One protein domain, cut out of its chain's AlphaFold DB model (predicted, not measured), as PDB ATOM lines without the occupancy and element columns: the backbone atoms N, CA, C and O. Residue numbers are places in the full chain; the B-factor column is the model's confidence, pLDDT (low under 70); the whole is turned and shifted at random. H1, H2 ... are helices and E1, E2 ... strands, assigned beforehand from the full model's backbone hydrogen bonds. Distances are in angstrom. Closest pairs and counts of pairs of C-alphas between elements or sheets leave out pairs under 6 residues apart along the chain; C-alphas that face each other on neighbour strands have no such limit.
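What this domain is: This is residues 3 to 215 of the 215 residues of an uncharacterized protein of Planctomycetes bacterium (UniProt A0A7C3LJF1). With little regular structure, the domain is a rod: a long, twisted sheet of six strands makes one part, and long loops past one end of it, with H1 among them, make the other; H2 is near the opposite tip. The 213 printed residues run E1 H1 E2 H2 E3 E4 E5 E6; the sheet, in order E1 E2 E3 E4 E5 E6, is antiparallel. The class is mostly strand, with 66 residues in named elements; the whole is loose, radius of gyration of the C-alphas 24.6 A, spanning 82 by 37 by 28 A.

Where its parts are: E4, residues 149 to 161, spans 40.2 A from C-alpha 149 at (-24.112, -29.786, -32.297). E1 is 3 to 7, E2 45 to 54, E3 71 to 80, E5 167 to 175, E6 206 to 214, ending at (-35.478, 0.347, -11.184). H1 is 32 to 35, H2 63 to 68.

How they stand to each other: E3 to E6 form a meander, each strand the antiparallel neighbour of the one before; N 74 and O 155 of hairpin E3 and E4 are 2.8 A apart, within hydrogen-bond range. H2, with its O i to N i+4 pairs within range, only grazes the sheet; H1, too short for such pairs, is not on it.

The domain as a whole: The farthest C-alphas, Gly 62 and Phe 134, are 82.5 A apart. The printed part has no cut. Links E1 to H1, E3 to E4 and E5 to E6 are long. Residues 3 to 9, 11 to 24, 56 to 61 and 63 to 67 have pLDDT under 70.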
ATOM      1  N   ALA A   3     -13.121 -21.069 -20.477       61.94
ATOM      2  CA  ALA A   3     -13.151 -22.142 -21.460       61.94
ATOM      3  C   ALA A   3     -13.047 -23.477 -20.725       61.94
ATOM      4  O   ALA A   3     -12.132 -23.676 -19.928       61.94
ATOM      5  N   HIS A   4     -13.978 -24.385 -20.998       60.41
ATOM      6  CA  HIS A   4     -13.978 -25.735 -20.453       60.41
ATOM      7  C   HIS A   4     -14.100 -26.736 -21.600       60.41
ATOM      8  O   HIS A   4     -14.952 -26.588 -22.478       60.41
ATOM      9  N   SER A   5     -13.262 -27.768 -21.591       57.19
ATOM     10  CA  SER A   5     -13.358 -28.902 -22.505       57.19
ATOM     11  C   SER A   5     -13.327 -30.193 -21.700       57.19
ATOM     12  O   SER A   5     -12.562 -30.309 -20.744       57.19
ATOM     13  N   ALA A   6     -14.186 -31.139 -22.064       63.91
ATOM     14  CA  ALA A   6     -14.267 -32.453 -21.455       63.91
ATOM     15  C   ALA A   6     -14.409 -33.519 -22.546       63.91
ATOM     16  O   ALA A   6     -15.079 -33.313 -23.565       63.91
ATOM     17  N   SER A   7     -13.787 -34.669 -22.310       64.25
ATOM     18  CA  SER A   7     -14.016 -35.891 -23.070       64.25
ATOM     19  C   SER A   7     -14.457 -36.972 -22.097       64.25
ATOM     20  O   SER A   7     -13.881 -37.108 -21.018       64.25
ATOM     21  N   SER A   8     -15.510 -37.698 -22.450       64.38
ATOM     22  CA  SER A   8     -16.075 -38.747 -21.606       64.38
ATOM     23  C   SER A   8     -16.412 -39.977 -22.428       64.38
ATOM     24  O   SER A   8     -16.694 -39.879 -23.622       64.38
ATOM     25  N   LYS A   9     -16.374 -41.131 -21.762       67.81
ATOM     26  CA  LYS A   9     -16.904 -42.393 -22.265       67.81
ATOM     27  C   LYS A   9     -17.769 -43.005 -21.175       67.81
ATOM     28  O   LYS A   9     -17.242 -43.448 -20.157       67.81
ATOM     29  N   SER A  10     -19.077 -43.016 -21.389       73.56
ATOM     30  CA  SER A  10     -20.040 -43.623 -20.468       73.56
ATOM     31  C   SER A  10     -20.549 -44.958 -21.009       73.56
ATOM     32  O   SER A  10     -20.932 -45.062 -22.177       73.56
ATOM     33  N   LEU A  11     -20.535 -45.984 -20.152       69.81
ATOM     34  CA  LEU A  11     -21.069 -47.314 -20.436       69.81
ATOM     35  C   LEU A  11     -22.142 -47.674 -19.411       69.81
ATOM     36  O   LEU A  11     -21.951 -47.479 -18.213       69.81
ATOM     37  N   ASP A  12     -23.218 -48.272 -19.886       68.06
ATOM     38  CA  ASP A  12     -24.404 -48.662 -19.129       68.06
ATOM     39  C   ASP A  12     -25.111 -49.820 -19.852       68.06
ATOM     40  O   ASP A  12     -24.802 -50.166 -20.995       68.06
ATOM     41  N   ASP A  13     -26.020 -50.480 -19.144       62.84
ATOM     42  CA  ASP A  13     -26.775 -51.639 -19.623       62.84
ATOM     43  C   ASP A  13     -28.292 -51.386 -19.674       62.84
ATOM     44  O   ASP A  13     -29.067 -52.284 -19.996       62.84
ATOM     45  N   PHE A  14     -28.716 -50.157 -19.362       60.00
ATOM     46  CA  PHE A  14     -30.103 -49.712 -19.361       60.00
ATOM     47  C   PHE A  14     -30.175 -48.195 -19.557       60.00
ATOM     48  O   PHE A  14     -29.454 -47.453 -18.893       60.00
ATOM     49  N   ALA A  15     -31.060 -47.722 -20.438       61.84
ATOM     50  CA  ALA A  15     -31.276 -46.288 -20.625       61.84
ATOM     51  C   ALA A  15     -32.023 -45.661 -19.435       61.84
ATOM     52  O   ALA A  15     -33.113 -46.100 -19.072       61.84
ATOM     53  N   SER A  16     -31.483 -44.580 -18.864       56.69
ATOM     54  CA  SER A  16     -32.258 -43.693 -17.986       56.69
ATOM     55  C   SER A  16     -33.458 -43.097 -18.734       56.69
ATOM     56  O   SER A  16     -33.377 -42.806 -19.928       56.69
ATOM     57  N   PHE A  17     -34.553 -42.830 -18.014       53.31
ATOM     58  CA  PHE A  17     -35.758 -42.186 -18.558       53.31
ATOM     59  C   PHE A  17     -35.475 -40.802 -19.183       53.31
ATOM     60  O   PHE A  17     -36.291 -40.285 -19.939       53.31
ATOM     61  N   THR A  18     -34.326 -40.192 -18.865       56.66
ATOM     62  CA  THR A  18     -33.898 -38.862 -19.339       56.66
ATOM     63  C   THR A  18     -32.624 -38.907 -20.196       56.66
ATOM     64  O   THR A  18     -31.900 -37.916 -20.274       56.66
ATOM     65  N   GLU A  19     -32.295 -40.045 -20.818       66.12
ATOM     66  CA  GLU A  19     -31.146 -40.092 -21.732       66.12
ATOM     67  C   GLU A  19     -31.305 -39.166 -22.945       66.12
ATOM     68  O   GLU A  19     -32.391 -38.990 -23.494       66.12
ATOM     69  N   ILE A  20     -30.177 -38.599 -23.391       62.69
ATOM     70  CA  ILE A  20     -30.125 -37.661 -24.524       62.69
ATOM     71  C   ILE A  20     -30.491 -38.353 -25.851       62.69
ATOM     72  O   ILE A  20     -31.013 -37.705 -26.762       62.69
ATOM     73  N   ALA A  21     -30.235 -39.656 -25.971       67.19
ATOM     74  CA  ALA A  21     -30.564 -40.461 -27.139       67.19
ATOM     75  C   ALA A  21     -31.087 -41.847 -26.750       67.19
ATOM     76  O   ALA A  21     -30.680 -42.427 -25.749       67.19
ATOM     77  N   GLY A  22     -31.987 -42.388 -27.574       66.00
ATOM     78  CA  GLY A  22     -32.617 -43.684 -27.341       66.00
ATOM     79  C   GLY A  22     -31.673 -44.847 -27.632       66.00
ATOM     80  O   GLY A  22     -31.591 -45.327 -28.763       66.00
ATOM     81  N   THR A  23     -30.995 -45.348 -26.608       64.19
ATOM     82  CA  THR A  23     -30.200 -46.589 -26.686       64.19
ATOM     83  C   THR A  23     -30.977 -47.834 -26.265       64.19
ATOM     84  O   THR A  23     -30.572 -48.945 -26.619       64.19
ATOM     85  N   GLY A  24     -32.127 -47.629 -25.616       67.06
ATOM     86  CA  GLY A  24     -33.124 -48.654 -25.346       67.06
ATOM     87  C   GLY A  24     -32.946 -49.318 -23.986       67.06
ATOM     88  O   GLY A  24     -31.966 -49.104 -23.268       67.06
ATOM     89  N   THR A  25     -33.949 -50.112 -23.631       71.62
ATOM     90  CA  THR A  25     -33.938 -50.989 -22.455       71.62
ATOM     91  C   THR A  25     -33.149 -52.273 -22.737       71.62
ATOM     92  O   THR A  25     -32.718 -52.511 -23.868       71.62
ATOM     93  N   TYR A  26     -32.978 -53.105 -21.710       74.81
ATOM     94  CA  TYR A  26     -32.455 -54.452 -21.883       74.81
ATOM     95  C   TYR A  26     -33.385 -55.284 -22.781       74.81
ATOM     96  O   TYR A  26     -34.611 -55.196 -22.674       74.81
ATOM     97  N   MET A  27     -32.810 -56.084 -23.680       80.25
ATOM     98  CA  MET A  27     -33.565 -56.982 -24.557       80.25
ATOM     99  C   MET A  27     -33.838 -58.321 -23.887       80.25
ATOM    100  O   MET A  27     -34.941 -58.844 -24.009       80.25
ATOM    101  N   ASP A  28     -32.847 -58.860 -23.176       79.62
ATOM    102  CA  ASP A  28     -32.912 -60.186 -22.573       79.62
ATOM    103  C   ASP A  28     -32.736 -60.085 -21.055       79.62
ATOM    104  O   ASP A  28     -31.646 -59.818 -20.543       79.62
ATOM    105  N   PHE A  29     -33.828 -60.321 -20.322       77.12
ATOM    106  CA  PHE A  29     -33.825 -60.315 -18.858       77.12
ATOM    107  C   PHE A  29     -32.835 -61.332 -18.276       77.12
ATOM    108  O   PHE A  29     -32.196 -61.072 -17.255       77.12
ATOM    109  N   TYR A  30     -32.679 -62.477 -18.939       82.50
ATOM    110  CA  TYR A  30     -31.829 -63.566 -18.478       82.50
ATOM    111  C   TYR A  30     -30.360 -63.368 -18.879       82.50
ATOM    112  O   TYR A  30     -29.482 -64.026 -18.318       82.50
ATOM    113  N   ASN A  31     -30.061 -62.438 -19.797       80.12
ATOM    114  CA  ASN A  31     -28.703 -62.169 -20.267       80.12
ATOM    115  C   ASN A  31     -28.402 -60.676 -20.502       80.12
ATOM    116  O   ASN A  31     -28.076 -60.234 -21.605       80.12
ATOM    117  N   ARG A  32     -28.367 -59.908 -19.408       79.31
ATOM    118  CA  ARG A  32     -28.060 -58.462 -19.415       79.31
ATOM    119  C   ARG A  32     -26.678 -58.084 -19.956       79.31
ATOM    120  O   ARG A  32     -26.420 -56.918 -20.247       79.31
ATOM    121  N   ARG A  33     -25.753 -59.041 -20.104       79.94
ATOM    122  CA  ARG A  33     -24.428 -58.764 -20.689       79.94
ATOM    123  C   ARG A  33     -24.537 -58.304 -22.142       79.94
ATOM    124  O   ARG A  33     -23.683 -57.543 -22.586       79.94
ATOM    125  N   LEU A  34     -25.584 -58.731 -22.850       73.94
ATOM    126  CA  LEU A  34     -25.872 -58.321 -24.226       73.94
ATOM    127  C   LEU A  34     -26.288 -56.850 -24.329       73.94
ATOM    128  O   LEU A  34     -26.203 -56.258 -25.408       73.94
ATOM    129  N   ASP A  35     -26.745 -56.261 -23.225       79.25
ATOM    130  CA  ASP A  35     -27.274 -54.900 -23.153       79.25
ATOM    131  C   ASP A  35     -26.240 -53.872 -22.708       79.25
ATOM    132  O   ASP A  35     -26.454 -52.678 -22.894       79.25
ATOM    133  N   LYS A  36     -25.074 -54.312 -22.224       81.88
ATOM    134  CA  LYS A  36     -23.976 -53.408 -21.883       81.88
ATOM    135  C   LYS A  36     -23.397 -52.761 -23.145       81.88
ATOM    136  O   LYS A  36     -22.850 -53.442 -24.011       81.88
ATOM    137  N   GLY A  37     -23.458 -51.436 -23.228       84.19
ATOM    138  CA  GLY A  37     -22.936 -50.665 -24.356       84.19
ATOM    139  C   GLY A  37     -22.694 -49.204 -24.003       84.19
ATOM    140  O   GLY A  37     -22.606 -48.857 -22.829       84.19
ATOM    141  N   ARG A  38     -22.535 -48.350 -25.019       84.31
ATOM    142  CA  ARG A  38     -22.377 -46.902 -24.807       84.31
ATOM    143  C   ARG A  38     -23.714 -46.284 -24.425       84.31
ATOM    144  O   ARG A  38     -24.724 -46.621 -25.040       84.31
ATOM    145  N   SER A  39     -23.686 -45.380 -23.452       82.56
ATOM    146  CA  SER A  39     -24.863 -44.637 -22.989       82.56
ATOM    147  C   SER A  39     -25.400 -43.705 -24.063       82.56
ATOM    148  O   SER A  39     -24.642 -43.108 -24.832       82.56
ATOM    149  N   GLY A  40     -26.717 -43.507 -24.080       77.88
ATOM    150  CA  GLY A  40     -27.357 -42.522 -24.950       77.88
ATOM    151  C   GLY A  40     -26.966 -41.090 -24.605       77.88
ATOM    152  O   GLY A  40     -27.067 -40.191 -25.434       77.88
ATOM    153  N   SER A  41     -26.447 -40.876 -23.397       79.38
ATOM    154  CA  SER A  41     -25.876 -39.603 -22.953       79.38
ATOM    155  C   SER A  41     -24.354 -39.535 -23.125       79.38
ATOM    156  O   SER A  41     -23.736 -38.562 -22.693       79.38
ATOM    157  N   ASP A  42     -23.736 -40.544 -23.748       80.44
ATOM    158  CA  ASP A  42     -22.301 -40.554 -24.016       80.44
ATOM    159  C   ASP A  42     -21.949 -39.528 -25.099       80.44
ATOM    160  O   ASP A  42     -22.139 -39.752 -26.296       80.44
ATOM    161  N   ILE A  43     -21.427 -38.384 -24.658       81.31
ATOM    162  CA  ILE A  43     -20.909 -37.324 -25.519       81.31
ATOM    163  C   ILE A  43     -19.387 -37.397 -25.476       81.31
ATOM    164  O   ILE A  43     -18.758 -37.070 -24.469       81.31
ATOM    165  N   THR A  44     -18.782 -37.813 -26.587       84.62
ATOM    166  CA  THR A  44     -17.340 -38.098 -26.632       84.62
ATOM    167  C   THR A  44     -16.479 -36.851 -26.446       84.62
ATOM    168  O   THR A  44     -15.482 -36.897 -25.728       84.62
ATOM    169  N   HIS A  45     -16.869 -35.729 -27.052       88.56
ATOM    170  CA  HIS A  45     -16.184 -34.449 -26.906       88.56
ATOM    171  C   HIS A  45     -17.199 -33.343 -26.667       88.56
ATOM    172  O   HIS A  45     -18.177 -33.228 -27.408       88.56
ATOM    173  N   ARG A  46     -16.947 -32.505 -25.660       89.38
ATOM    174  CA  ARG A  46     -17.715 -31.290 -25.401       89.38
ATOM    175  C   ARG A  46     -16.778 -30.144 -25.054       89.38
ATOM    176  O   ARG A  46     -15.914 -30.272 -24.191       89.38
ATOM    177  N   ALA A  47     -16.973 -29.012 -25.710       90.81
ATOM    178  CA  ALA A  47     -16.298 -27.761 -25.419       90.81
ATOM    179  C   ALA A  47     -17.340 -26.664 -25.203       90.81
ATOM    180  O   ALA A  47     -18.275 -26.512 -25.992       90.81
ATOM    181  N   VAL A  48     -17.182 -25.910 -24.121       92.56
ATOM    182  CA  VAL A  48     -18.000 -24.738 -23.815       92.56
ATOM    183  C   VAL A  48     -17.067 -23.565 -23.568       92.56
ATOM    184  O   VAL A  48     -16.197 -23.615 -22.698       92.56
ATOM    185  N   LEU A  49     -17.265 -22.508 -24.341       92.50
ATOM    186  CA  LEU A  49     -16.558 -21.249 -24.213       92.50
ATOM    187  C   LEU A  49     -17.563 -20.170 -23.836       92.50
ATOM    188  O   LEU A  49     -18.530 -19.950 -24.560       92.50
ATOM    189  N   SER A  50     -17.331 -19.484 -22.722       93.62
ATOM    190  CA  SER A  50     -18.188 -18.396 -22.268       93.62
ATOM    191  C   SER A  50     -17.396 -17.125 -21.978       93.62
ATOM    192  O   SER A  50     -16.256 -17.127 -21.497       93.62
ATOM    193  N   GLY A  51     -18.002 -15.990 -22.293       92.12
ATOM    194  CA  GLY A  51     -17.405 -14.682 -22.089       92.12
ATOM    195  C   GLY A  51     -18.469 -13.648 -21.786       92.12
ATOM    196  O   GLY A  51     -19.527 -13.644 -22.403       92.12
ATOM    197  N   VAL A  52     -18.168 -12.764 -20.841       92.19
ATOM    198  CA  VAL A  52     -18.932 -11.541 -20.610       92.19
ATOM    199  C   VAL A  52     -17.960 -10.384 -20.747       92.19
ATOM    200  O   VAL A  52     -16.857 -10.434 -20.199       92.19
ATOM    201  N   TYR A  53     -18.358  -9.375 -21.507       87.38
ATOM    202  CA  TYR A  53     -17.579  -8.179 -21.755       87.38
ATOM    203  C   TYR A  53     -18.419  -6.946 -21.438       87.38
ATOM    204  O   TYR A  53     -19.460  -6.709 -22.052       87.38
ATOM    205  N   ASP A  54     -17.950  -6.168 -20.469       85.38
ATOM    206  CA  ASP A  54     -18.500  -4.856 -20.147       85.38
ATOM    207  C   ASP A  54     -17.738  -3.824 -20.962       85.38
ATOM    208  O   ASP A  54     -16.550  -3.633 -20.718       85.38
ATOM    209  N   LEU A  55     -18.398  -3.167 -21.920       76.06
ATOM    210  CA  LEU A  55     -17.783  -2.154 -22.781       76.06
ATOM    211  C   LEU A  55     -17.326  -0.959 -21.920       76.06
ATOM    212  O   LEU A  55     -18.161  -0.155 -21.491       76.06
ATOM    213  N   PRO A  56     -16.009  -0.791 -21.670       64.19
ATOM    214  CA  PRO A  56     -15.512   0.225 -20.745       64.19
ATOM    215  C   PRO A  56     -15.259   1.574 -21.436       64.19
ATOM    216  O   PRO A  56     -14.917   2.548 -20.767       64.19
ATOM    217  N   ILE A  57     -15.439   1.633 -22.763       58.66
ATOM    218  CA  ILE A  57     -14.866   2.623 -23.697       58.66
ATOM    219  C   ILE A  57     -15.314   4.073 -23.442       58.66
ATOM    220  O   ILE A  57     -14.792   5.001 -24.054       58.66
ATOM    221  N   LEU A  58     -16.239   4.322 -22.512       57.34
ATOM    222  CA  LEU A  58     -16.809   5.654 -22.313       57.34
ATOM    223  C   LEU A  58     -16.892   6.111 -20.867       57.34
ATOM    224  O   LEU A  58     -17.607   7.065 -20.588       57.34
ATOM    225  N   ARG A  59     -16.157   5.511 -19.932       56.50
ATOM    226  CA  ARG A  59     -15.984   6.162 -18.625       56.50
ATOM    227  C   ARG A  59     -15.265   7.509 -18.858       56.50
ATOM    228  O   ARG A  59     -14.186   7.518 -19.434       56.50
ATOM    229  N   ASN A  60     -15.884   8.628 -18.462       59.84
ATOM    230  CA  ASN A  60     -15.365  10.013 -18.551       59.84
ATOM    231  C   ASN A  60     -15.378  10.745 -19.919       59.84
ATOM    232  O   ASN A  60     -14.476  11.537 -20.182       59.84
ATOM    233  N   ARG A  61     -16.402  10.584 -20.777       61.72
ATOM    234  CA  ARG A  61     -16.574  11.418 -21.999       61.72
ATOM    235  C   ARG A  61     -17.913  12.175 -22.085       61.72
ATOM    236  O   ARG A  61     -18.446  12.391 -23.172       61.72
ATOM    237  N   GLY A  62     -18.458  12.606 -20.944       71.12
ATOM    238  CA  GLY A  62     -19.640  13.480 -20.892       71.12
ATOM    239  C   GLY A  62     -20.907  12.836 -21.475       71.12
ATOM    240  O   GLY A  62     -21.305  11.748 -21.064       71.12
ATOM    241  N   TRP A  63     -21.564  13.493 -22.437       68.62
ATOM    242  CA  TRP A  63     -22.816  13.012 -23.050       68.62
ATOM    243  C   TRP A  63     -22.652  11.699 -23.840       68.62
ATOM    244  O   TRP A  63     -23.575  10.882 -23.872       68.62
ATOM    245  N   LEU A  64     -21.462  11.437 -24.399       66.38
ATOM    246  CA  LEU A  64     -21.148  10.182 -25.096       66.38
ATOM    247  C   LEU A  64     -21.190   8.978 -24.144       66.38
ATOM    248  O   LEU A  64     -21.597   7.888 -24.540       66.38
ATOM    249  N   THR A  65     -20.851   9.180 -22.868       68.69
ATOM    250  CA  THR A  65     -20.993   8.170 -21.811       68.69
ATOM    251  C   THR A  65     -22.450   7.798 -21.564       68.69
ATOM    252  O   THR A  65     -22.749   6.627 -21.345       68.69
ATOM    253  N   ARG A  66     -23.367   8.771 -21.640       65.19
ATOM    254  CA  ARG A  66     -24.811   8.540 -21.479       65.19
ATOM    255  C   ARG A  66     -25.402   7.741 -22.643       65.19
ATOM    256  O   ARG A  66     -26.243   6.878 -22.414       65.19
ATOM    257  N   LEU A  67     -24.958   7.994 -23.876       67.31
ATOM    258  CA  LEU A  67     -25.506   7.324 -25.062       67.31
ATOM    259  C   LEU A  67     -24.869   5.972 -25.365       67.31
ATOM    260  O   LEU A  67     -25.571   5.060 -25.794       67.31
ATOM    261  N   PHE A  68     -23.570   5.816 -25.143       71.50
ATOM    262  CA  PHE A  68     -22.839   4.632 -25.590       71.50
ATOM    263  C   PHE A  68     -22.199   3.843 -24.430       71.50
ATOM    264  O   PHE A  68     -21.609   2.791 -24.659       71.50
ATOM    265  N   GLY A  69     -22.320   4.314 -23.184       77.00
ATOM    266  CA  GLY A  69     -21.899   3.575 -21.992       77.00
ATOM    267  C   GLY A  69     -22.940   2.559 -21.511       77.00
ATOM    268  O   GLY A  69     -24.080   2.534 -21.974       77.00
ATOM    269  N   GLY A  70     -22.535   1.717 -20.557       81.56
ATOM    270  CA  GLY A  70     -23.442   0.806 -19.848       81.56
ATOM    271  C   GLY A  70     -23.813  -0.472 -20.602       81.56
ATOM    272  O   GLY A  70     -24.731  -1.168 -20.170       81.56
ATOM    273  N   TRP A  71     -23.119  -0.783 -21.701       89.06
ATOM    274  CA  TRP A  71     -23.310  -2.028 -22.438       89.06
ATOM    275  C   TRP A  71     -22.538  -3.193 -21.816       89.06
ATOM    276  O   TRP A  71     -21.342  -3.090 -21.535       89.06
ATOM    277  N   ARG A  72     -23.229  -4.319 -21.684       91.25
ATOM    278  CA  ARG A  72     -22.710  -5.627 -21.304       91.25
ATOM    279  C   ARG A  72     -23.095  -6.626 -22.383       91.25
ATOM    280  O   ARG A  72     -24.274  -6.762 -22.697       91.25
ATOM    281  N   THR A  73     -22.119  -7.347 -22.910       93.25
ATOM    282  CA  THR A  73     -22.337  -8.412 -23.891       93.25
ATOM    283  C   THR A  73     -21.910  -9.746 -23.301       93.25
ATOM    284  O   THR A  73     -20.824  -9.851 -22.739       93.25
ATOM    285  N   GLY A  74     -22.754 -10.763 -23.422       95.06
ATOM    286  CA  GLY A  74     -22.456 -12.148 -23.081       95.06
ATOM    287  C   GLY A  74     -22.429 -13.024 -24.329       95.06
ATOM    288  O   GLY A  74     -23.220 -12.821 -25.246       95.06
ATOM    289  N   LEU A  75     -21.530 -14.003 -24.360       95.00
ATOM    290  CA  LEU A  75     -21.428 -15.017 -25.408       95.00
ATOM    291  C   LEU A  75     -21.209 -16.388 -24.776       95.00
ATOM    292  O   LEU A  75     -20.394 -16.525 -23.859       95.00
ATOM    293  N   ILE A  76     -21.909 -17.398 -25.287       96.25
ATOM    294  CA  ILE A  76     -21.731 -18.805 -24.925       96.25
ATOM    295  C   ILE A  76     -21.676 -19.624 -26.211       96.25
ATOM    296  O   ILE A  76     -22.686 -19.816 -26.880       96.25
ATOM    297  N   LEU A  77     -20.494 -20.128 -26.548       95.62
ATOM    298  CA  LEU A  77     -20.303 -21.104 -27.610       95.62
ATOM    299  C   LEU A  77     -20.261 -22.501 -26.995       95.62
ATOM    300  O   LEU A  77     -19.445 -22.781 -26.121       95.62
ATOM    301  N   SER A  78     -21.114 -23.389 -27.483       94.06
ATOM    302  CA  SER A  78     -21.129 -24.802 -27.124       94.06
ATOM    303  C   SER A  78     -20.928 -25.655 -28.370       94.06
ATOM    304  O   SER A  78     -21.586 -25.465 -29.391       94.06
ATOM    305  N   MET A  79     -19.986 -26.585 -28.289       93.88
ATOM    306  CA  MET A  79     -19.659 -27.536 -29.343       93.88
ATOM    307  C   MET A  79     -19.617 -28.920 -28.718       93.88
ATOM    308  O   MET A  79     -18.967 -29.113 -27.690       93.88
ATOM    309  N   GLN A  80     -20.308 -29.884 -29.310       92.88
ATOM    310  CA  GLN A  80     -20.274 -31.256 -28.824       92.88
ATOM    311  C   GLN A  80     -20.459 -32.281 -29.934       92.88
ATOM    312  O   GLN A  80     -21.163 -32.041 -30.918       92.88
ATOM    313  N   SER A  81     -19.859 -33.451 -29.739       92.81
ATOM    314  CA  SER A  81     -20.142 -34.640 -30.536       92.81
ATOM    315  C   SER A  81     -21.589 -35.095 -30.354       92.81
ATOM    316  O   SER A  81     -22.252 -34.754 -29.371       92.81
ATOM    317  N   GLY A  82     -22.083 -35.866 -31.320       91.00
ATOM    318  CA  GLY A  82     -23.424 -36.423 -31.243       91.00
ATOM    319  C   GLY A  82     -23.537 -37.501 -30.167       91.00
ATOM    320  O   GLY A  82     -22.541 -38.163 -29.859       91.00
ATOM    321  N   PRO A  83     -24.738 -37.691 -29.605       90.94
ATOM    322  CA  PRO A  83     -24.997 -38.778 -28.676       90.94
ATOM    323  C   PRO A  83     -24.992 -40.129 -29.403       90.94
ATOM    324  O   PRO A  83     -25.121 -40.192 -30.634       90.94
ATOM    325  N   THR A  84     -24.878 -41.219 -28.647       91.81
ATOM    326  CA  THR A  84     -24.960 -42.568 -29.219       91.81
ATOM    327  C   THR A  84     -26.391 -43.076 -29.281       91.81
ATOM    328  O   THR A  84     -27.218 -42.715 -28.454       91.81
ATOM    329  N   TYR A  85     -26.710 -43.907 -30.267       92.12
ATOM    330  CA  TYR A  85     -28.040 -44.494 -30.409       92.12
ATOM    331  C   TYR A  85     -27.962 -45.941 -30.900       92.12
ATOM    332  O   TYR A  85     -26.949 -46.383 -31.456       92.12
ATOM    333  N   SER A  86     -29.036 -46.689 -30.663       92.69
ATOM    334  CA  SER A  86     -29.202 -48.070 -31.129       92.69
ATOM    335  C   SER A  86     -30.145 -48.108 -32.332       92.69
ATOM    336  O   SER A  86     -30.961 -47.209 -32.513       92.69
ATOM    337  N   VAL A  87     -30.048 -49.154 -33.154       93.88
ATOM    338  CA  VAL A  87     -30.989 -49.404 -34.255       93.88
ATOM    339  C   VAL A  87     -31.941 -50.524 -33.854       93.88
ATOM    340  O   VAL A  87     -31.491 -51.572 -33.384       93.88
ATOM    341  N   TYR A  88     -33.241 -50.313 -34.043       92.69
ATOM    342  CA  TYR A  88     -34.292 -51.238 -33.618       92.69
ATOM    343  C   TYR A  88     -34.962 -51.947 -34.787       92.69
ATOM    344  O   TYR A  88     -35.020 -51.425 -35.900       92.69
ATOM    345  N   SER A  89     -35.510 -53.123 -34.507       90.50
ATOM    346  CA  SER A  89     -36.485 -53.778 -35.373       90.50
ATOM    347  C   SER A  89     -37.841 -53.077 -35.262       90.50
ATOM    348  O   SER A  89     -38.223 -52.623 -34.181       90.50
ATOM    349  N   PHE A  90     -38.588 -53.011 -36.364       84.69
ATOM    350  CA  PHE A  90     -39.964 -52.495 -36.362       84.69
ATOM    351  C   PHE A  90     -40.950 -53.452 -35.693       84.69
ATOM    352  O   PHE A  90     -41.924 -53.023 -35.078       84.69
ATOM    353  N   VAL A  91     -40.681 -54.754 -35.803       81.31
ATOM    354  CA  VAL A  91     -41.502 -55.825 -35.239       81.31
ATOM    355  C   VAL A  91     -40.738 -56.564 -34.153       81.31
ATOM    356  O   VAL A  91     -39.532 -56.799 -34.256       81.31
ATOM    357  N   ASN A  92     -41.455 -56.938 -33.099       82.50
ATOM    358  CA  ASN A  92     -40.928 -57.788 -32.048       82.50
ATOM    359  C   ASN A  92     -41.409 -59.226 -32.264       82.50
ATOM    360  O   ASN A  92     -42.528 -59.573 -31.901       82.50
ATOM    361  N   GLU A  93     -40.538 -60.058 -32.830       84.62
ATOM    362  CA  GLU A  93     -40.828 -61.467 -33.122       84.62
ATOM    363  C   GLU A  93     -40.186 -62.431 -32.113       84.62
ATOM    364  O   GLU A  93     -40.132 -63.637 -32.339       84.62
ATOM    365  N   THR A  94     -39.682 -61.922 -30.985       83.50
ATOM    366  CA  THR A  94     -38.938 -62.728 -29.999       83.50
ATOM    367  C   THR A  94     -39.815 -63.720 -29.239       83.50
ATOM    368  O   THR A  94     -39.309 -64.723 -28.749       83.50
ATOM    369  N   ASN A  95     -41.119 -63.434 -29.121       80.75
ATOM    370  CA  ASN A  95     -42.066 -64.137 -28.246       80.75
ATOM    371  C   ASN A  95     -41.619 -64.209 -26.765       80.75
ATOM    372  O   ASN A  95     -42.037 -65.090 -26.021       80.75
ATOM    373  N   ALA A  96     -40.754 -63.279 -26.342       77.06
ATOM    374  CA  ALA A  96     -40.128 -63.259 -25.018       77.06
ATOM    375  C   ALA A  96     -40.604 -62.090 -24.132       77.06
ATOM    376  O   ALA A  96     -39.987 -61.815 -23.108       77.06
ATOM    377  N   PHE A  97     -41.672 -61.385 -24.536       74.56
ATOM    378  CA  PHE A  97     -42.206 -60.183 -23.868       74.56
ATOM    379  C   PHE A  97     -41.113 -59.216 -23.359       74.56
ATOM    380  O   PHE A  97     -41.113 -58.852 -22.180       74.56
ATOM    381  N   PRO A  98     -40.155 -58.796 -24.211       76.44
ATOM    382  CA  PRO A  98     -39.117 -57.874 -23.784       76.44
ATOM    383  C   PRO A  98     -39.741 -56.541 -23.346       76.44
ATOM    384  O   PRO A  98     -40.742 -56.105 -23.921       76.44
ATOM    385  N   PRO A  99     -39.137 -55.854 -22.364       72.38
ATOM    386  CA  PRO A  99     -39.683 -54.632 -21.762       72.38
ATOM    387  C   PRO A  99     -39.713 -53.418 -22.711       72.38
ATOM    388  O   PRO A  99     -40.138 -52.339 -22.308       72.38
ATOM    389  N   GLY A 100     -39.232 -53.550 -23.950       76.12
ATOM    390  CA  GLY A 100     -39.221 -52.482 -24.946       76.12
ATOM    391  C   GLY A 100     -38.773 -52.962 -26.326       76.12
ATOM    392  O   GLY A 100     -38.768 -54.158 -26.617       76.12
ATOM    393  N   SER A 101     -38.415 -52.009 -27.191       82.88
ATOM    394  CA  SER A 101     -37.986 -52.288 -28.565       82.88
ATOM    395  C   SER A 101     -36.746 -53.179 -28.607       82.88
ATOM    396  O   SER A 101     -35.759 -52.937 -27.914       82.88
ATOM    397  N   VAL A 102     -36.779 -54.183 -29.480       87.69
ATOM    398  CA  VAL A 102     -35.643 -55.077 -29.713       87.69
ATOM    399  C   VAL A 102     -34.705 -54.468 -30.750       87.69
ATOM    400  O   VAL A 102     -35.143 -53.928 -31.769       87.69
ATOM    401  N   ARG A 103     -33.400 -54.522 -30.484       91.31
ATOM    402  CA  ARG A 103     -32.362 -54.091 -31.425       91.31
ATOM    403  C   ARG A 103     -32.390 -54.975 -32.672       91.31
ATOM    404  O   ARG A 103     -32.802 -56.133 -32.624       91.31
ATOM    405  N   ALA A 104     -31.974 -54.406 -33.797       93.75
ATOM    406  CA  ALA A 104     -31.819 -55.129 -35.053       93.75
ATOM    407  C   ALA A 104     -30.606 -56.080 -35.013       93.75
ATOM    408  O   ALA A 104     -29.787 -56.044 -34.091       93.75
ATOM    409  N   ASN A 105     -30.461 -56.914 -36.040       94.00
ATOM    410  CA  ASN A 105     -29.201 -57.590 -36.319       94.00
ATOM    411  C   ASN A 105     -28.277 -56.670 -37.116       94.00
ATOM    412  O   ASN A 105     -28.715 -56.056 -38.083       94.00
ATOM    413  N   LEU A 106     -27.000 -56.621 -36.746       95.56
ATOM    414  CA  LEU A 106     -25.926 -56.040 -37.535       95.56
ATOM    415  C   LEU A 106     -25.360 -57.115 -38.476       95.56
ATOM    416  O   LEU A 106     -24.804 -58.116 -38.024       95.56
ATOM    417  N   ALA A 107     -25.531 -56.909 -39.779       94.81
ATOM    418  CA  ALA A 107     -25.134 -57.821 -40.853       94.81
ATOM    419  C   ALA A 107     -23.980 -57.279 -41.723       94.81
ATOM    420  O   ALA A 107     -23.491 -57.983 -42.602       94.81
ATOM    421  N   GLY A 108     -23.532 -56.042 -41.486       94.19
ATOM    422  CA  GLY A 108     -22.427 -55.412 -42.211       94.19
ATOM    423  C   GLY A 108     -21.914 -54.156 -41.507       94.19
ATOM    424  O   GLY A 108     -22.299 -53.881 -40.373       94.19
ATOM    425  N   ASP A 109     -21.055 -53.387 -42.180       95.06
ATOM    426  CA  ASP A 109     -20.572 -52.101 -41.663       95.06
ATOM    427  C   ASP A 109     -21.688 -51.042 -41.746       95.06
ATOM    428  O   ASP A 109     -22.159 -50.732 -42.851       95.06
ATOM    429  N   PRO A 110     -22.143 -50.490 -40.604       94.81
ATOM    430  CA  PRO A 110     -23.211 -49.502 -40.583       94.81
ATOM    431  C   PRO A 110     -22.713 -48.090 -40.905       94.81
ATOM    432  O   PRO A 110     -23.523 -47.179 -41.102       94.81
ATOM    433  N   SER A 111     -21.398 -47.874 -40.941       94.25
ATOM    434  CA  SER A 111     -20.815 -46.578 -41.234       94.25
ATOM    435  C   SER A 111     -20.894 -46.257 -42.729       94.25
ATOM    436  O   SER A 111     -20.833 -47.127 -43.594       94.25
ATOM    437  N   LEU A 112     -21.082 -44.973 -43.032       94.00
ATOM    438  CA  LEU A 112     -20.914 -44.447 -44.383       94.00
ATOM    439  C   LEU A 112     -19.693 -43.535 -44.424       94.00
ATOM    440  O   LEU A 112     -19.526 -42.736 -43.484       94.00
ATOM    441  N   PRO A 113     -18.921 -43.588 -45.526       93.12
ATOM    442  CA  PRO A 113     -17.968 -42.551 -45.883       93.12
ATOM    443  C   PRO A 113     -18.603 -41.156 -45.826       93.12
ATOM    444  O   PRO A 113     -19.802 -40.986 -46.071       93.12
ATOM    445  N   SER A 114     -17.812 -40.147 -45.467       88.19
ATOM    446  CA  SER A 114     -18.307 -38.782 -45.247       88.19
ATOM    447  C   SER A 114     -18.914 -38.142 -46.497       88.19
ATOM    448  O   SER A 114     -19.844 -37.355 -46.376       88.19
ATOM    449  N   ASP A 115     -18.412 -38.490 -47.679       92.19
ATOM    450  CA  ASP A 115     -18.880 -38.034 -48.993       92.19
ATOM    451  C   ASP A 115     -20.217 -38.667 -49.416       92.19
ATOM    452  O   ASP A 115     -20.967 -38.078 -50.188       92.19
ATOM    453  N   GLN A 116     -20.550 -39.845 -48.881       91.81
ATOM    454  CA  GLN A 116     -21.810 -40.546 -49.165       91.81
ATOM    455  C   GLN A 116     -22.906 -40.257 -48.135       91.81
ATOM    456  O   GLN A 116     -24.077 -40.589 -48.351       91.81
ATOM    457  N   ARG A 117     -22.536 -39.668 -46.995       93.94
ATOM    458  CA  ARG A 117     -23.462 -39.354 -45.912       93.94
ATOM    459  C   ARG A 117     -24.280 -38.116 -46.257       93.94
ATOM    460  O   ARG A 117     -23.747 -37.026 -46.428       93.94
ATOM    461  N   THR A 118     -25.597 -38.272 -46.277       95.31
ATOM    462  CA  THR A 118     -26.545 -37.177 -46.525       95.31
ATOM    463  C   THR A 118     -27.671 -37.204 -45.496       95.31
ATOM    464  O   THR A 118     -27.831 -38.183 -44.769       95.31
ATOM    465  N   LEU A 119     -28.498 -36.155 -45.438       95.19
ATOM    466  CA  LEU A 119     -29.699 -36.168 -44.590       95.19
ATOM    467  C   LEU A 119     -30.694 -37.260 -45.010       95.19
ATOM    468  O   LEU A 119     -31.424 -37.765 -44.166       95.19
ATOM    469  N   ALA A 120     -30.698 -37.655 -46.287       95.75
ATOM    470  CA  ALA A 120     -31.537 -38.742 -46.784       95.75
ATOM    471  C   ALA A 120     -30.954 -40.141 -46.518       95.75
ATOM    472  O   ALA A 120     -31.668 -41.137 -46.594       95.75
ATOM    473  N   ARG A 121     -29.654 -40.214 -46.219       94.94
ATOM    474  CA  ARG A 121     -28.917 -41.455 -45.998       94.94
ATOM    475  C   ARG A 121     -27.794 -41.204 -44.996       94.94
ATOM    476  O   ARG A 121     -26.639 -40.991 -45.369       94.94
ATOM    477  N   TRP A 122     -28.147 -41.189 -43.713       95.81
ATOM    478  CA  TRP A 122     -27.207 -40.837 -42.645       95.81
ATOM    479  C   TRP A 122     -26.225 -41.963 -42.297       95.81
ATOM    480  O   TRP A 122     -25.095 -41.719 -41.878       95.81
ATOM    481  N   PHE A 123     -26.652 -43.210 -42.470       96.38
ATOM    482  CA  PHE A 123     -25.853 -44.403 -42.220       96.38
ATOM    483  C   PHE A 123     -26.214 -45.498 -43.225       96.38
ATOM    484  O   PHE A 123     -27.163 -45.353 -44.003       96.38
ATOM    485  N   ASN A 124     -25.440 -46.581 -43.244       96.31
ATOM    486  CA  ASN A 124     -25.671 -47.675 -44.168       96.31
ATOM    487  C   ASN A 124     -26.885 -48.495 -43.709       96.31
ATOM    488  O   ASN A 124     -26.783 -49.343 -42.825       96.31
ATOM    489  N   THR A 125     -28.049 -48.223 -44.292       95.00
ATOM    490  CA  THR A 125     -29.319 -48.843 -43.893       95.00
ATOM    491  C   THR A 125     -29.372 -50.344 -44.179       95.00
ATOM    492  O   THR A 125     -30.076 -51.055 -43.474       95.00
ATOM    493  N   SER A 126     -28.600 -50.856 -45.145       95.12
ATOM    494  CA  SER A 126     -28.531 -52.298 -45.432       95.12
ATOM    495  C   SER A 126     -27.682 -53.086 -44.431       95.12
ATOM    496  O   SER A 126     -27.724 -54.314 -44.426       95.12
ATOM    497  N   ALA A 127     -26.921 -52.403 -43.570       96.31
ATOM    498  CA  ALA A 127     -26.112 -53.050 -42.542       96.31
ATOM    499  C   ALA A 127     -26.952 -53.632 -41.404       96.31
ATOM    500  O   ALA A 127     -26.429 -54.409 -40.606       96.31
ATOM    501  N   PHE A 128     -28.230 -53.264 -41.317       96.06
ATOM    502  CA  PHE A 128     -29.137 -53.772 -40.306       96.06
ATOM    503  C   PHE A 128     -30.297 -54.523 -40.932       96.06
ATOM    504  O   PHE A 128     -30.899 -54.083 -41.908       96.06
ATOM    505  N   VAL A 129     -30.645 -55.639 -40.309       94.06
ATOM    506  CA  VAL A 129     -31.780 -56.470 -40.706       94.06
ATOM    507  C   VAL A 129     -32.607 -56.820 -39.478       94.06
ATOM    508  O   VAL A 129     -32.090 -56.849 -38.358       94.06
ATOM    509  N   ASN A 130     -33.897 -57.089 -39.665       92.56
ATOM    510  CA  ASN A 130     -34.715 -57.585 -38.563       92.56
ATOM    511  C   ASN A 130     -34.179 -58.951 -38.100       92.56
ATOM    512  O   ASN A 130     -33.756 -59.759 -38.936       92.56
ATOM    513  N   PRO A 131     -34.154 -59.215 -36.784       91.38
ATOM    514  CA  PRO A 131     -33.817 -60.538 -36.292       91.38
ATOM    515  C   PRO A 131     -34.871 -61.557 -36.750       91.38
ATOM    516  O   PRO A 131     -36.037 -61.193 -36.901       91.38
ATOM    517  N   PRO A 132     -34.484 -62.823 -36.985       90.44
ATOM    518  CA  PRO A 132     -35.445 -63.866 -37.312       90.44
ATOM    519  C   PRO A 132     -36.366 -64.143 -36.120       90.44
ATOM    520  O   PRO A 132     -36.003 -63.889 -34.965       90.44
ATOM    521  N   GLN A 133     -37.520 -64.739 -36.409       90.12
ATOM    522  CA  GLN A 133     -38.495 -65.134 -35.401       90.12
ATOM    523  C   GLN A 133     -37.843 -65.919 -34.250       90.12
ATOM    524  O   GLN A 133     -36.965 -66.764 -34.453       90.12
ATOM    525  N   PHE A 134     -38.289 -65.623 -33.030       89.50
ATOM    526  CA  PHE A 134     -37.823 -66.213 -31.775       89.50
ATOM    527  C   PHE A 134     -36.361 -65.912 -31.416       89.50
ATOM    528  O   PHE A 134     -35.763 -66.631 -30.613       89.50
ATOM    529  N   ARG A 135     -35.759 -64.857 -31.983       88.69
ATOM    530  CA  ARG A 135     -34.400 -64.424 -31.628       88.69
ATOM    531  C   ARG A 135     -34.323 -62.939 -31.307       88.69
ATOM    532  O   ARG A 135     -34.950 -62.113 -31.962       88.69
ATOM    533  N   PHE A 136     -33.489 -62.602 -30.328       89.06
ATOM    534  CA  PHE A 136     -33.059 -61.226 -30.091       89.06
ATOM    535  C   PHE A 136     -32.062 -60.764 -31.160       89.06
ATOM    536  O   PHE A 136     -31.353 -61.577 -31.758       89.06
ATOM    537  N   GLY A 137     -31.992 -59.448 -31.375       89.88
ATOM    538  CA  GLY A 137     -30.982 -58.846 -32.238       89.88
ATOM    539  C   GLY A 137     -29.569 -58.969 -31.674       89.88
ATOM    540  O   GLY A 137     -29.367 -58.966 -30.460       89.88
ATOM    541  N   ASN A 138     -28.578 -59.041 -32.560       90.69
ATOM    542  CA  ASN A 138     -27.164 -59.119 -32.190       90.69
ATOM    543  C   ASN A 138     -26.447 -57.753 -32.179       90.69
ATOM    544  O   ASN A 138     -25.298 -57.681 -31.741       90.69
ATOM    545  N   ALA A 139     -27.078 -56.674 -32.664       92.12
ATOM    546  CA  ALA A 139     -26.440 -55.363 -32.697       92.12
ATOM    547  C   ALA A 139     -26.197 -54.867 -31.271       92.12
ATOM    548  O   ALA A 139     -27.103 -54.905 -30.443       92.12
ATOM    549  N   GLY A 140     -24.993 -54.367 -30.983       88.06
ATOM    550  CA  GLY A 140     -24.651 -53.796 -29.678       88.06
ATOM    551  C   GLY A 140     -25.475 -52.547 -29.327       88.06
ATOM    552  O   GLY A 140     -26.050 -51.891 -30.197       88.06
ATOM    553  N   ARG A 141     -25.521 -52.196 -28.040       88.00
ATOM    554  CA  ARG A 141     -26.198 -50.986 -27.557       88.00
ATOM    555  C   ARG A 141     -25.333 -49.748 -27.816       88.00
ATOM    556  O   ARG A 141     -24.135 -49.758 -27.521       88.00
ATOM    557  N   GLY A 142     -25.934 -48.684 -28.358       89.12
ATOM    558  CA  GLY A 142     -25.250 -47.400 -28.583       89.12
ATOM    559  C   GLY A 142     -24.110 -47.473 -29.609       89.12
ATOM    560  O   GLY A 142     -23.118 -46.752 -29.497       89.12
ATOM    561  N   ILE A 143     -24.200 -48.382 -30.586       90.88
ATOM    562  CA  ILE A 143     -23.136 -48.584 -31.586       90.88
ATOM    563  C   ILE A 143     -23.092 -47.484 -32.651       90.88
ATOM    564  O   ILE A 143     -22.067 -47.316 -33.306       90.88
ATOM    565  N   MET A 144     -24.172 -46.715 -32.812       93.31
ATOM    566  CA  MET A 144     -24.233 -45.601 -33.755       93.31
ATOM    567  C   MET A 144     -24.000 -44.272 -33.044       93.31
ATOM    568  O   MET A 144     -24.324 -44.125 -31.871       93.31
ATOM    569  N   THR A 145     -23.452 -43.284 -33.754       92.94
ATOM    570  CA  THR A 145     -23.254 -41.916 -33.241       92.94
ATOM    571  C   THR A 145     -24.024 -40.924 -34.107       92.94
ATOM    572  O   THR A 145     -23.932 -40.952 -35.335       92.94
ATOM    573  N   GLY A 146     -24.828 -40.076 -33.467       92.69
ATOM    574  CA  GLY A 146     -25.664 -39.079 -34.128       92.69
ATOM    575  C   GLY A 146     -24.897 -37.841 -34.607       92.69
ATOM    576  O   GLY A 146     -23.677 -37.750 -34.444       92.69
ATOM    577  N   PRO A 147     -25.606 -36.856 -35.185       93.94
ATOM    578  CA  PRO A 147     -25.026 -35.558 -35.506       93.94
ATOM    579  C   PRO A 147     -24.521 -34.838 -34.251       93.94
ATOM    580  O   PRO A 147     -25.179 -34.844 -33.210       93.94
ATOM    581  N   GLY A 148     -23.358 -34.193 -34.365       93.25
ATOM    582  CA  GLY A 148     -22.886 -33.242 -33.360       93.25
ATOM    583  C   GLY A 148     -23.680 -31.940 -33.385       93.25
ATOM    584  O   GLY A 148     -24.469 -31.691 -34.298       93.25
ATOM    585  N   THR A 149     -23.454 -31.092 -32.386       93.69
ATOM    586  CA  THR A 149     -24.112 -29.786 -32.297       93.69
ATOM    587  C   THR A 149     -23.111 -28.670 -32.060       93.69
ATOM    588  O   THR A 149     -22.206 -28.808 -31.236       93.69
ATOM    589  N   VAL A 150     -23.335 -27.545 -32.733       95.62
ATOM    590  CA  VAL A 150     -22.630 -26.280 -32.540       95.62
ATOM    591  C   VAL A 150     -23.678 -25.200 -32.324       95.62
ATOM    592  O   VAL A 150     -24.551 -24.986 -33.167       95.62
ATOM    593  N   ASN A 151     -23.617 -24.530 -31.179       96.31
ATOM    594  CA  ASN A 151     -24.579 -23.504 -30.815       96.31
ATOM    595  C   ASN A 151     -23.878 -22.308 -30.172       96.31
ATOM    596  O   ASN A 151     -23.119 -22.478 -29.215       96.31
ATOM    597  N   LEU A 152     -24.147 -21.115 -30.702       96.50
ATOM    598  CA  LEU A 152     -23.700 -19.844 -30.141       96.50
ATOM    599  C   LEU A 152     -24.912 -19.092 -29.605       96.50
ATOM    600  O   LEU A 152     -25.746 -18.657 -30.393       96.50
ATOM    601  N   ASP A 153     -24.966 -18.888 -28.298       97.38
ATOM    602  CA  ASP A 153     -25.940 -18.011 -27.660       97.38
ATOM    603  C   ASP A 153     -25.274 -16.682 -27.304       97.38
ATOM    604  O   ASP A 153     -24.081 -16.624 -26.984       97.38
ATOM    605  N   SER A 154     -26.040 -15.598 -27.372       96.94
ATOM    606  CA  SER A 154     -25.541 -14.261 -27.059       96.94
ATOM    607  C   SER A 154     -26.552 -13.448 -26.269       96.94
ATOM    608  O   SER A 154     -27.760 -13.641 -26.381       96.94
ATOM    609  N   SER A 155     -26.050 -12.516 -25.469       96.56
ATOM    610  CA  SER A 155     -26.868 -11.546 -24.757       96.56
ATOM    611  C   SER A 155     -26.254 -10.158 -24.837       96.56
ATOM    612  O   SER A 155     -25.035  -9.991 -24.852       96.56
ATOM    613  N   PHE A 156     -27.108  -9.147 -24.894       94.81
ATOM    614  CA  PHE A 156     -26.729  -7.744 -24.928       94.81
ATOM    615  C   PHE A 156     -27.614  -7.010 -23.936       94.81
ATOM    616  O   PHE A 156     -28.832  -7.058 -24.047       94.81
ATOM    617  N   ALA A 157     -27.024  -6.333 -22.965       94.69
ATOM    618  CA  ALA A 157     -27.749  -5.524 -22.003       94.69
ATOM    619  C   ALA A 157     -27.177  -4.114 -21.992       94.69
ATOM    620  O   ALA A 157     -25.961  -3.937 -22.009       94.69
ATOM    621  N   LYS A 158     -28.046  -3.110 -21.938       91.38
ATOM    622  CA  LYS A 158     -27.668  -1.713 -21.770       91.38
ATOM    623  C   LYS A 158     -28.367  -1.151 -20.551       91.38
ATOM    624  O   LYS A 158     -29.593  -1.131 -20.508       91.38
ATOM    625  N   ARG A 159     -27.588  -0.644 -19.600       90.00
ATOM    626  CA  ARG A 159     -28.095   0.089 -18.437       90.00
ATOM    627  C   ARG A 159     -27.816   1.571 -18.581       90.00
ATOM    628  O   ARG A 159     -26.677   1.954 -18.837       90.00
ATOM    629  N   PHE A 160     -28.830   2.400 -18.373       87.31
ATOM    630  CA  PHE A 160     -28.685   3.851 -18.430       87.31
ATOM    631  C   PHE A 160     -29.563   4.545 -17.375       87.31
ATOM    632  O   PHE A 160     -30.651   4.059 -17.059       87.31
ATOM    633  N   PRO A 161     -29.086   5.657 -16.786       87.56
ATOM    634  CA  PRO A 161     -29.889   6.451 -15.862       87.56
ATOM    635  C   PRO A 161     -30.989   7.208 -16.621       87.56
ATOM    636  O   PRO A 161     -30.725   7.745 -17.699       87.56
ATOM    637  N   ILE A 162     -32.191   7.274 -16.044       86.12
ATOM    638  CA  ILE A 162     -33.281   8.153 -16.501       86.12
ATOM    639  C   ILE A 162     -33.226   9.460 -15.699       86.12
ATOM    640  O   ILE A 162     -33.154  10.541 -16.276       86.12
ATOM    641  N   THR A 163     -33.194   9.345 -14.368       87.44
ATOM    642  CA  THR A 163     -33.011  10.441 -13.402       87.44
ATOM    643  C   THR A 163     -31.960  10.034 -12.364       87.44
ATOM    644  O   THR A 163     -31.324   8.987 -12.508       87.44
ATOM    645  N   ASP A 164     -31.762  10.838 -11.319       84.94
ATOM    646  CA  ASP A 164     -30.824  10.502 -10.240       84.94
ATOM    647  C   ASP A 164     -31.288   9.299  -9.400       84.94
ATOM    648  O   ASP A 164     -30.452   8.542  -8.902       84.94
ATOM    649  N   SER A 165     -32.602   9.065  -9.321       91.06
ATOM    650  CA  SER A 165     -33.187   7.929  -8.591       91.06
ATOM    651  C   SER A 165     -33.662   6.794  -9.507       91.06
ATOM    652  O   SER A 165     -33.799   5.670  -9.045       91.06
ATOM    653  N   TRP A 166     -33.885   7.047 -10.804       93.00
ATOM    654  CA  TRP A 166     -34.461   6.062 -11.732       93.00
ATOM    655  C   TRP A 166     -33.434   5.534 -12.733       93.00
ATOM    656  O   TRP A 166     -32.706   6.303 -13.373       93.00
ATOM    657  N   ARG A 167     -33.428   4.219 -12.960       90.81
ATOM    658  CA  ARG A 167     -32.569   3.546 -13.949       90.81
ATOM    659  C   ARG A 167     -33.390   2.644 -14.855       90.81
ATOM    660  O   ARG A 167     -34.379   2.068 -14.423       90.81
ATOM    661  N   ALA A 168     -32.944   2.490 -16.097       92.88
ATOM    662  CA  ALA A 168     -33.512   1.529 -17.033       92.88
ATOM    663  C   ALA A 168     -32.467   0.534 -17.538       92.88
ATOM    664  O   ALA A 168     -31.283   0.858 -17.688       92.88
ATOM    665  N   GLU A 169     -32.937  -0.672 -17.849       94.00
ATOM    666  CA  GLU A 169     -32.195  -1.711 -18.551       94.00
ATOM    667  C   GLU A 169     -32.983  -2.176 -19.779       94.00
ATOM    668  O   GLU A 169     -34.156  -2.530 -19.675       94.00
ATOM    669  N   ILE A 170     -32.318  -2.213 -20.933       95.12
ATOM    670  CA  ILE A 170     -32.783  -2.949 -22.114       95.12
ATOM    671  C   ILE A 170     -31.895  -4.178 -22.250       95.12
ATOM    672  O   ILE A 170     -30.672  -4.039 -22.279       95.12
ATOM    673  N   ARG A 171     -32.492  -5.363 -22.362       96.00
ATOM    674  CA  ARG A 171     -31.781  -6.629 -22.551       96.00
ATOM    675  C   ARG A 171     -32.322  -7.365 -23.768       96.00
ATOM    676  O   ARG A 171     -33.529  -7.501 -23.926       96.00
ATOM    677  N   GLY A 172     -31.415  -7.850 -24.602       97.25
ATOM    678  CA  GLY A 172     -31.682  -8.791 -25.674       97.25
ATOM    679  C   GLY A 172     -30.945 -10.098 -25.428       97.25
ATOM    680  O   GLY A 172     -29.765 -10.089 -25.079       97.25
ATOM    681  N   GLU A 173     -31.632 -11.213 -25.617       97.38
ATOM    682  CA  GLU A 173     -31.058 -12.556 -25.622       97.38
ATOM    683  C   GLU A 173     -31.325 -13.203 -26.967       97.38
ATOM    684  O   GLU A 173     -32.433 -13.110 -27.491       97.38
ATOM    685  N   PHE A 174     -30.315 -13.855 -27.526       97.31
ATOM    686  CA  PHE A 174     -30.400 -14.528 -28.809       97.31
ATOM    687  C   PHE A 174     -29.877 -15.948 -28.654       97.31
ATOM    688  O   PHE A 174     -28.697 -16.154 -28.360       97.31
ATOM    689  N   PHE A 175     -30.754 -16.913 -28.896       96.88
ATOM    690  CA  PHE A 175     -30.430 -18.330 -28.893       96.88
ATOM    691  C   PHE A 175     -30.128 -18.775 -30.317       96.88
ATOM    692  O   PHE A 175     -30.828 -18.364 -31.247       96.88
ATOM    693  N   ASN A 176     -29.093 -19.595 -30.501       95.81
ATOM    694  CA  ASN A 176     -28.592 -19.971 -31.825       95.81
ATOM    695  C   ASN A 176     -28.359 -18.737 -32.723       95.81
ATOM    696  O   ASN A 176     -28.898 -18.608 -33.821       95.81
ATOM    697  N   PHE A 177     -27.562 -17.789 -32.234       95.31
ATOM    698  CA  PHE A 177     -27.297 -16.489 -32.853       95.31
ATOM    699  C   PHE A 177     -26.814 -16.595 -34.311       95.31
ATOM    700  O   PHE A 177     -27.247 -15.816 -35.168       95.31
ATOM    701  N   LEU A 178     -25.983 -17.601 -34.617       94.94
ATOM    702  CA  LEU A 178     -25.486 -17.881 -35.974       94.94
ATOM    703  C   LEU A 178     -26.509 -18.590 -36.872       94.94
ATOM    704  O   LEU A 178     -26.249 -18.764 -38.059       94.94
ATOM    705  N   ASN A 179     -27.658 -19.000 -36.328       95.44
ATOM    706  CA  ASN A 179     -28.668 -19.803 -37.011       95.44
ATOM    707  C   ASN A 179     -28.093 -21.096 -37.617       95.44
ATOM    708  O   ASN A 179     -28.477 -21.507 -38.711       95.44
ATOM    709  N   HIS A 180     -27.151 -21.726 -36.911       95.62
ATOM    710  CA  HIS A 180     -26.565 -22.994 -37.323       95.62
ATOM    711  C   HIS A 180     -27.600 -24.111 -37.145       95.62
ATOM    712  O   HIS A 180     -28.190 -24.266 -36.070       95.62
ATOM    713  N   THR A 181     -27.833 -24.907 -38.189       95.81
ATOM    714  CA  THR A 181     -28.774 -26.028 -38.117       95.81
ATOM    715  C   THR A 181     -28.173 -27.161 -37.295       95.81
ATOM    716  O   THR A 181     -27.177 -27.770 -37.673       95.81
ATOM    717  N   ASN A 182     -28.792 -27.459 -36.157       95.38
ATOM    718  CA  ASN A 182     -28.396 -28.564 -35.293       95.38
ATOM    719  C   ASN A 182     -29.369 -29.727 -35.488       95.38
ATOM    720  O   ASN A 182     -30.494 -29.675 -34.998       95.38
ATOM    721  N   PHE A 183     -28.960 -30.753 -36.227       96.19
ATOM    722  CA  PHE A 183     -29.821 -31.883 -36.576       96.19
ATOM    723  C   PHE A 183     -30.130 -32.793 -35.379       96.19
ATOM    724  O   PHE A 183     -29.306 -32.958 -34.477       96.19
ATOM    725  N   ASN A 184     -31.321 -33.397 -35.381       94.75
ATOM    726  CA  ASN A 184     -31.652 -34.488 -34.463       94.75
ATOM    727  C   ASN A 184     -31.164 -35.834 -35.026       94.75
ATOM    728  O   ASN A 184     -30.592 -35.908 -36.114       94.75
ATOM    729  N   LEU A 185     -31.386 -36.909 -34.271       94.19
ATOM    730  CA  LEU A 185     -31.052 -38.260 -34.710       94.19
ATOM    731  C   LEU A 185     -31.806 -38.651 -35.991       94.19
ATOM    732  O   LEU A 185     -32.954 -38.234 -36.174       94.19
ATOM    733  N   PRO A 186     -31.202 -39.490 -36.850       95.75
ATOM    734  CA  PRO A 186     -31.925 -40.102 -37.955       95.75
ATOM    735  C   PRO A 186     -32.996 -41.069 -37.442       95.75
ATOM    736  O   PRO A 186     -32.904 -41.596 -36.325       95.75
ATOM    737  N   GLY A 187     -33.973 -41.386 -38.290       95.56
ATOM    738  CA  GLY A 187     -34.824 -42.547 -38.057       95.56
ATOM    739  C   GLY A 187     -33.973 -43.818 -38.010       95.56
ATOM    740  O   GLY A 187     -33.140 -44.071 -38.879       95.56
ATOM    741  N   HIS A 188     -34.153 -44.606 -36.957       94.88
ATOM    742  CA  HIS A 188     -33.268 -45.718 -36.599       94.88
ATOM    743  C   HIS A 188     -34.053 -46.995 -36.275       94.88
ATOM    744  O   HIS A 188     -33.584 -47.857 -35.540       94.88
ATOM    745  N   THR A 189     -35.239 -47.129 -36.866       94.00
ATOM    746  CA  THR A 189     -36.044 -48.350 -36.829       94.00
ATOM    747  C   THR A 189     -36.073 -48.952 -38.227       94.00
ATOM    748  O   THR A 189     -36.542 -48.299 -39.158       94.00
ATOM    749  N   VAL A 190     -35.550 -50.169 -38.378       93.94
ATOM    750  CA  VAL A 190     -35.483 -50.901 -39.653       93.94
ATOM    751  C   VAL A 190     -36.868 -50.931 -40.302       93.94
ATOM    752  O   VAL A 190     -37.851 -51.145 -39.611       93.94
ATOM    753  N   ASN A 191     -36.964 -50.708 -41.614       91.06
ATOM    754  CA  ASN A 191     -38.217 -50.654 -42.393       91.06
ATOM    755  C   ASN A 191     -39.204 -49.523 -42.042       91.06
ATOM    756  O   ASN A 191     -40.241 -49.414 -42.697       91.06
ATOM    757  N   ALA A 192     -38.917 -48.660 -41.063       93.62
ATOM    758  CA  ALA A 192     -39.748 -47.483 -40.829       93.62
ATOM    759  C   ALA A 192     -39.619 -46.483 -42.000       93.62
ATOM    760  O   ALA A 192     -38.537 -46.362 -42.578       93.62
ATOM    761  N   PRO A 193     -40.660 -45.685 -42.316       94.06
ATOM    762  CA  PRO A 193     -40.605 -44.716 -43.417       94.06
ATOM    763  C   PRO A 193     -39.477 -43.679 -43.304       94.06
ATOM    764  O   PRO A 193     -39.033 -43.132 -44.305       94.06
ATOM    765  N   THR A 194     -39.017 -43.397 -42.083       95.12
ATOM    766  CA  THR A 194     -37.941 -42.438 -41.790       95.12
ATOM    767  C   THR A 194     -36.573 -43.103 -41.606       95.12
ATOM    768  O   THR A 194     -35.621 -42.449 -41.181       95.12
ATOM    769  N   TYR A 195     -36.442 -44.400 -41.895       96.06
ATOM    770  CA  TYR A 195     -35.220 -45.152 -41.633       96.06
ATOM    771  C   TYR A 195     -34.018 -44.611 -42.418       96.06
ATOM    772  O   TYR A 195     -34.044 -44.521 -43.642       96.06
ATOM    773  N   GLY A 196     -32.958 -44.229 -41.704       95.50
ATOM    774  CA  GLY A 196     -31.771 -43.598 -42.285       95.50
ATOM    775  C   GLY A 196     -31.910 -42.101 -42.580       95.50
ATOM    776  O   GLY A 196     -30.910 -41.481 -42.943       95.50
ATOM    777  N   LEU A 197     -33.097 -41.514 -42.391       97.31
ATOM    778  CA  LEU A 197     -33.408 -40.126 -42.733       97.31
ATOM    779  C   LEU A 197     -33.318 -39.215 -41.505       97.31
ATOM    780  O   LEU A 197     -33.910 -39.498 -40.464       97.31
ATOM    781  N   ILE A 198     -32.642 -38.077 -41.646       96.88
ATOM    782  CA  ILE A 198     -32.751 -36.935 -40.735       96.88
ATOM    783  C   ILE A 198     -33.754 -35.956 -41.336       96.88
ATOM    784  O   ILE A 198     -33.462 -35.272 -42.314       96.88
ATOM    785  N   ASN A 199     -34.931 -35.863 -40.724       95.94
ATOM    786  CA  ASN A 199     -36.010 -34.969 -41.152       95.94
ATOM    787  C   ASN A 199     -36.404 -33.937 -40.081       95.94
ATOM    788  O   ASN A 199     -37.435 -33.280 -40.207       95.94
ATOM    789  N   SER A 200     -35.606 -33.798 -39.018       95.19
ATOM    790  CA  SER A 200     -35.846 -32.820 -37.959       95.19
ATOM    791  C   SER A 200     -34.549 -32.220 -37.419       95.19
ATOM    792  O   SER A 200     -33.464 -32.803 -37.512       95.19
ATOM    793  N   ALA A 201     -34.674 -31.031 -36.837       96.06
ATOM    794  CA  ALA A 201     -33.587 -30.286 -36.223       96.06
ATOM    795  C   ALA A 201     -34.046 -29.667 -34.895       96.06
ATOM    796  O   ALA A 201     -35.241 -29.597 -34.597       96.06
ATOM    797  N   LYS A 202     -33.082 -29.234 -34.084       93.75
ATOM    798  CA  LYS A 202     -33.309 -28.423 -32.885       93.75
ATOM    799  C   LYS A 202     -33.838 -27.036 -33.269       93.75
ATOM    800  O   LYS A 202     -33.855 -26.668 -34.443       93.75
ATOM    801  N   ALA A 203     -34.257 -26.270 -32.260       93.19
ATOM    802  CA  ALA A 203     -34.825 -24.942 -32.446       93.19
ATOM    803  C   ALA A 203     -33.939 -24.048 -33.333       93.19
ATOM    804  O   ALA A 203     -32.715 -23.979 -33.170       93.19
ATOM    805  N   ALA A 204     -34.587 -23.363 -34.275       94.19
ATOM    806  CA  ALA A 204     -33.955 -22.304 -35.047       94.19
ATOM    807  C   ALA A 204     -33.625 -21.111 -34.138       94.19
ATOM    808  O   ALA A 204     -33.998 -21.076 -32.962       94.19
ATOM    809  N   ARG A 205     -32.931 -20.119 -34.696       96.50
ATOM    810  CA  ARG A 205     -32.628 -18.883 -33.980       96.50
ATOM    811  C   ARG A 205     -33.887 -18.252 -33.392       96.50
ATOM    812  O   ARG A 205     -34.863 -18.027 -34.105       96.50
ATOM    813  N   SER A 206     -33.824 -17.897 -32.116       96.94
ATOM    814  CA  SER A 206     -34.872 -17.149 -31.428       96.94
ATOM    815  C   SER A 206     -34.265 -15.984 -30.657       96.94
ATOM    816  O   SER A 206     -33.083 -15.996 -30.312       96.94
ATOM    817  N   ALA A 207     -35.068 -14.948 -30.432       97.25
ATOM    818  CA  ALA A 207     -34.651 -13.760 -29.708       97.25
ATOM    819  C   ALA A 207     -35.706 -13.367 -28.676       97.25
ATOM    820  O   ALA A 207     -36.904 -13.532 -28.908       97.25
ATOM    821  N   GLN A 208     -35.251 -12.832 -27.551       97.25
ATOM    822  CA  GLN A 208     -36.096 -12.281 -26.500       97.25
ATOM    823  C   GLN A 208     -35.607 -10.885 -26.150       97.25
ATOM    824  O   GLN A 208     -34.404 -10.637 -26.076       97.25
ATOM    825  N   LEU A 209     -36.552  -9.973 -25.945       97.50
ATOM    826  CA  LEU A 209     -36.286  -8.598 -25.556       97.50
ATOM    827  C   LEU A 209     -36.984  -8.324 -24.231       97.50
ATOM    828  O   LEU A 209     -38.147  -8.678 -24.049       97.50
ATOM    829  N   ALA A 210     -36.272  -7.677 -23.322       96.88
ATOM    830  CA  ALA A 210     -36.776  -7.282 -22.024       96.88
ATOM    831  C   ALA A 210     -36.421  -5.823 -21.745       96.88
ATOM    832  O   ALA A 210     -35.347  -5.336 -22.109       96.88
ATOM    833  N   PHE A 211     -37.335  -5.145 -21.061       96.81
ATOM    834  CA  PHE A 211     -37.144  -3.800 -20.550       96.81
ATOM    835  C   PHE A 211     -37.473  -3.787 -19.059       96.81
ATOM    836  O   PHE A 211     -38.486  -4.352 -18.646       96.81
ATOM    837  N   ARG A 212     -36.613  -3.163 -18.255       95.69
ATOM    838  CA  ARG A 212     -36.786  -3.037 -16.805       95.69
ATOM    839  C   ARG A 212     -36.526  -1.604 -16.363       95.69
ATOM    840  O   ARG A 212     -35.607  -0.970 -16.876       95.69
ATOM    841  N   ILE A 213     -37.299  -1.135 -15.387       95.50
ATOM    842  CA  ILE A 213     -37.079   0.124 -14.671       95.50
ATOM    843  C   ILE A 213     -36.839  -0.205 -13.195       95.50
ATOM    844  O   ILE A 213     -37.591  -0.986 -12.619       95.50
ATOM    845  N   ASP A 214     -35.810   0.403 -12.610       92.00
ATOM    846  CA  ASP A 214     -35.478   0.347 -11.184       92.00
ATOM    847  C   ASP A 214     -35.648   1.768 -10.592       92.00
ATOM    848  O   ASP A 214     -35.201   2.734 -11.224       92.00
ATOM    849  N   PHE A 215     -36.286   1.900  -9.420       87.75
ATOM    850  CA  PHE A 215     -36.585   3.168  -8.728       87.75
ATOM    851  C   PHE A 215     -36.281   3.098  -7.227       87.75
ATOM    852  O   PHE A 215     -36.260   1.968  -6.685       87.75
TER     853      PHE A 215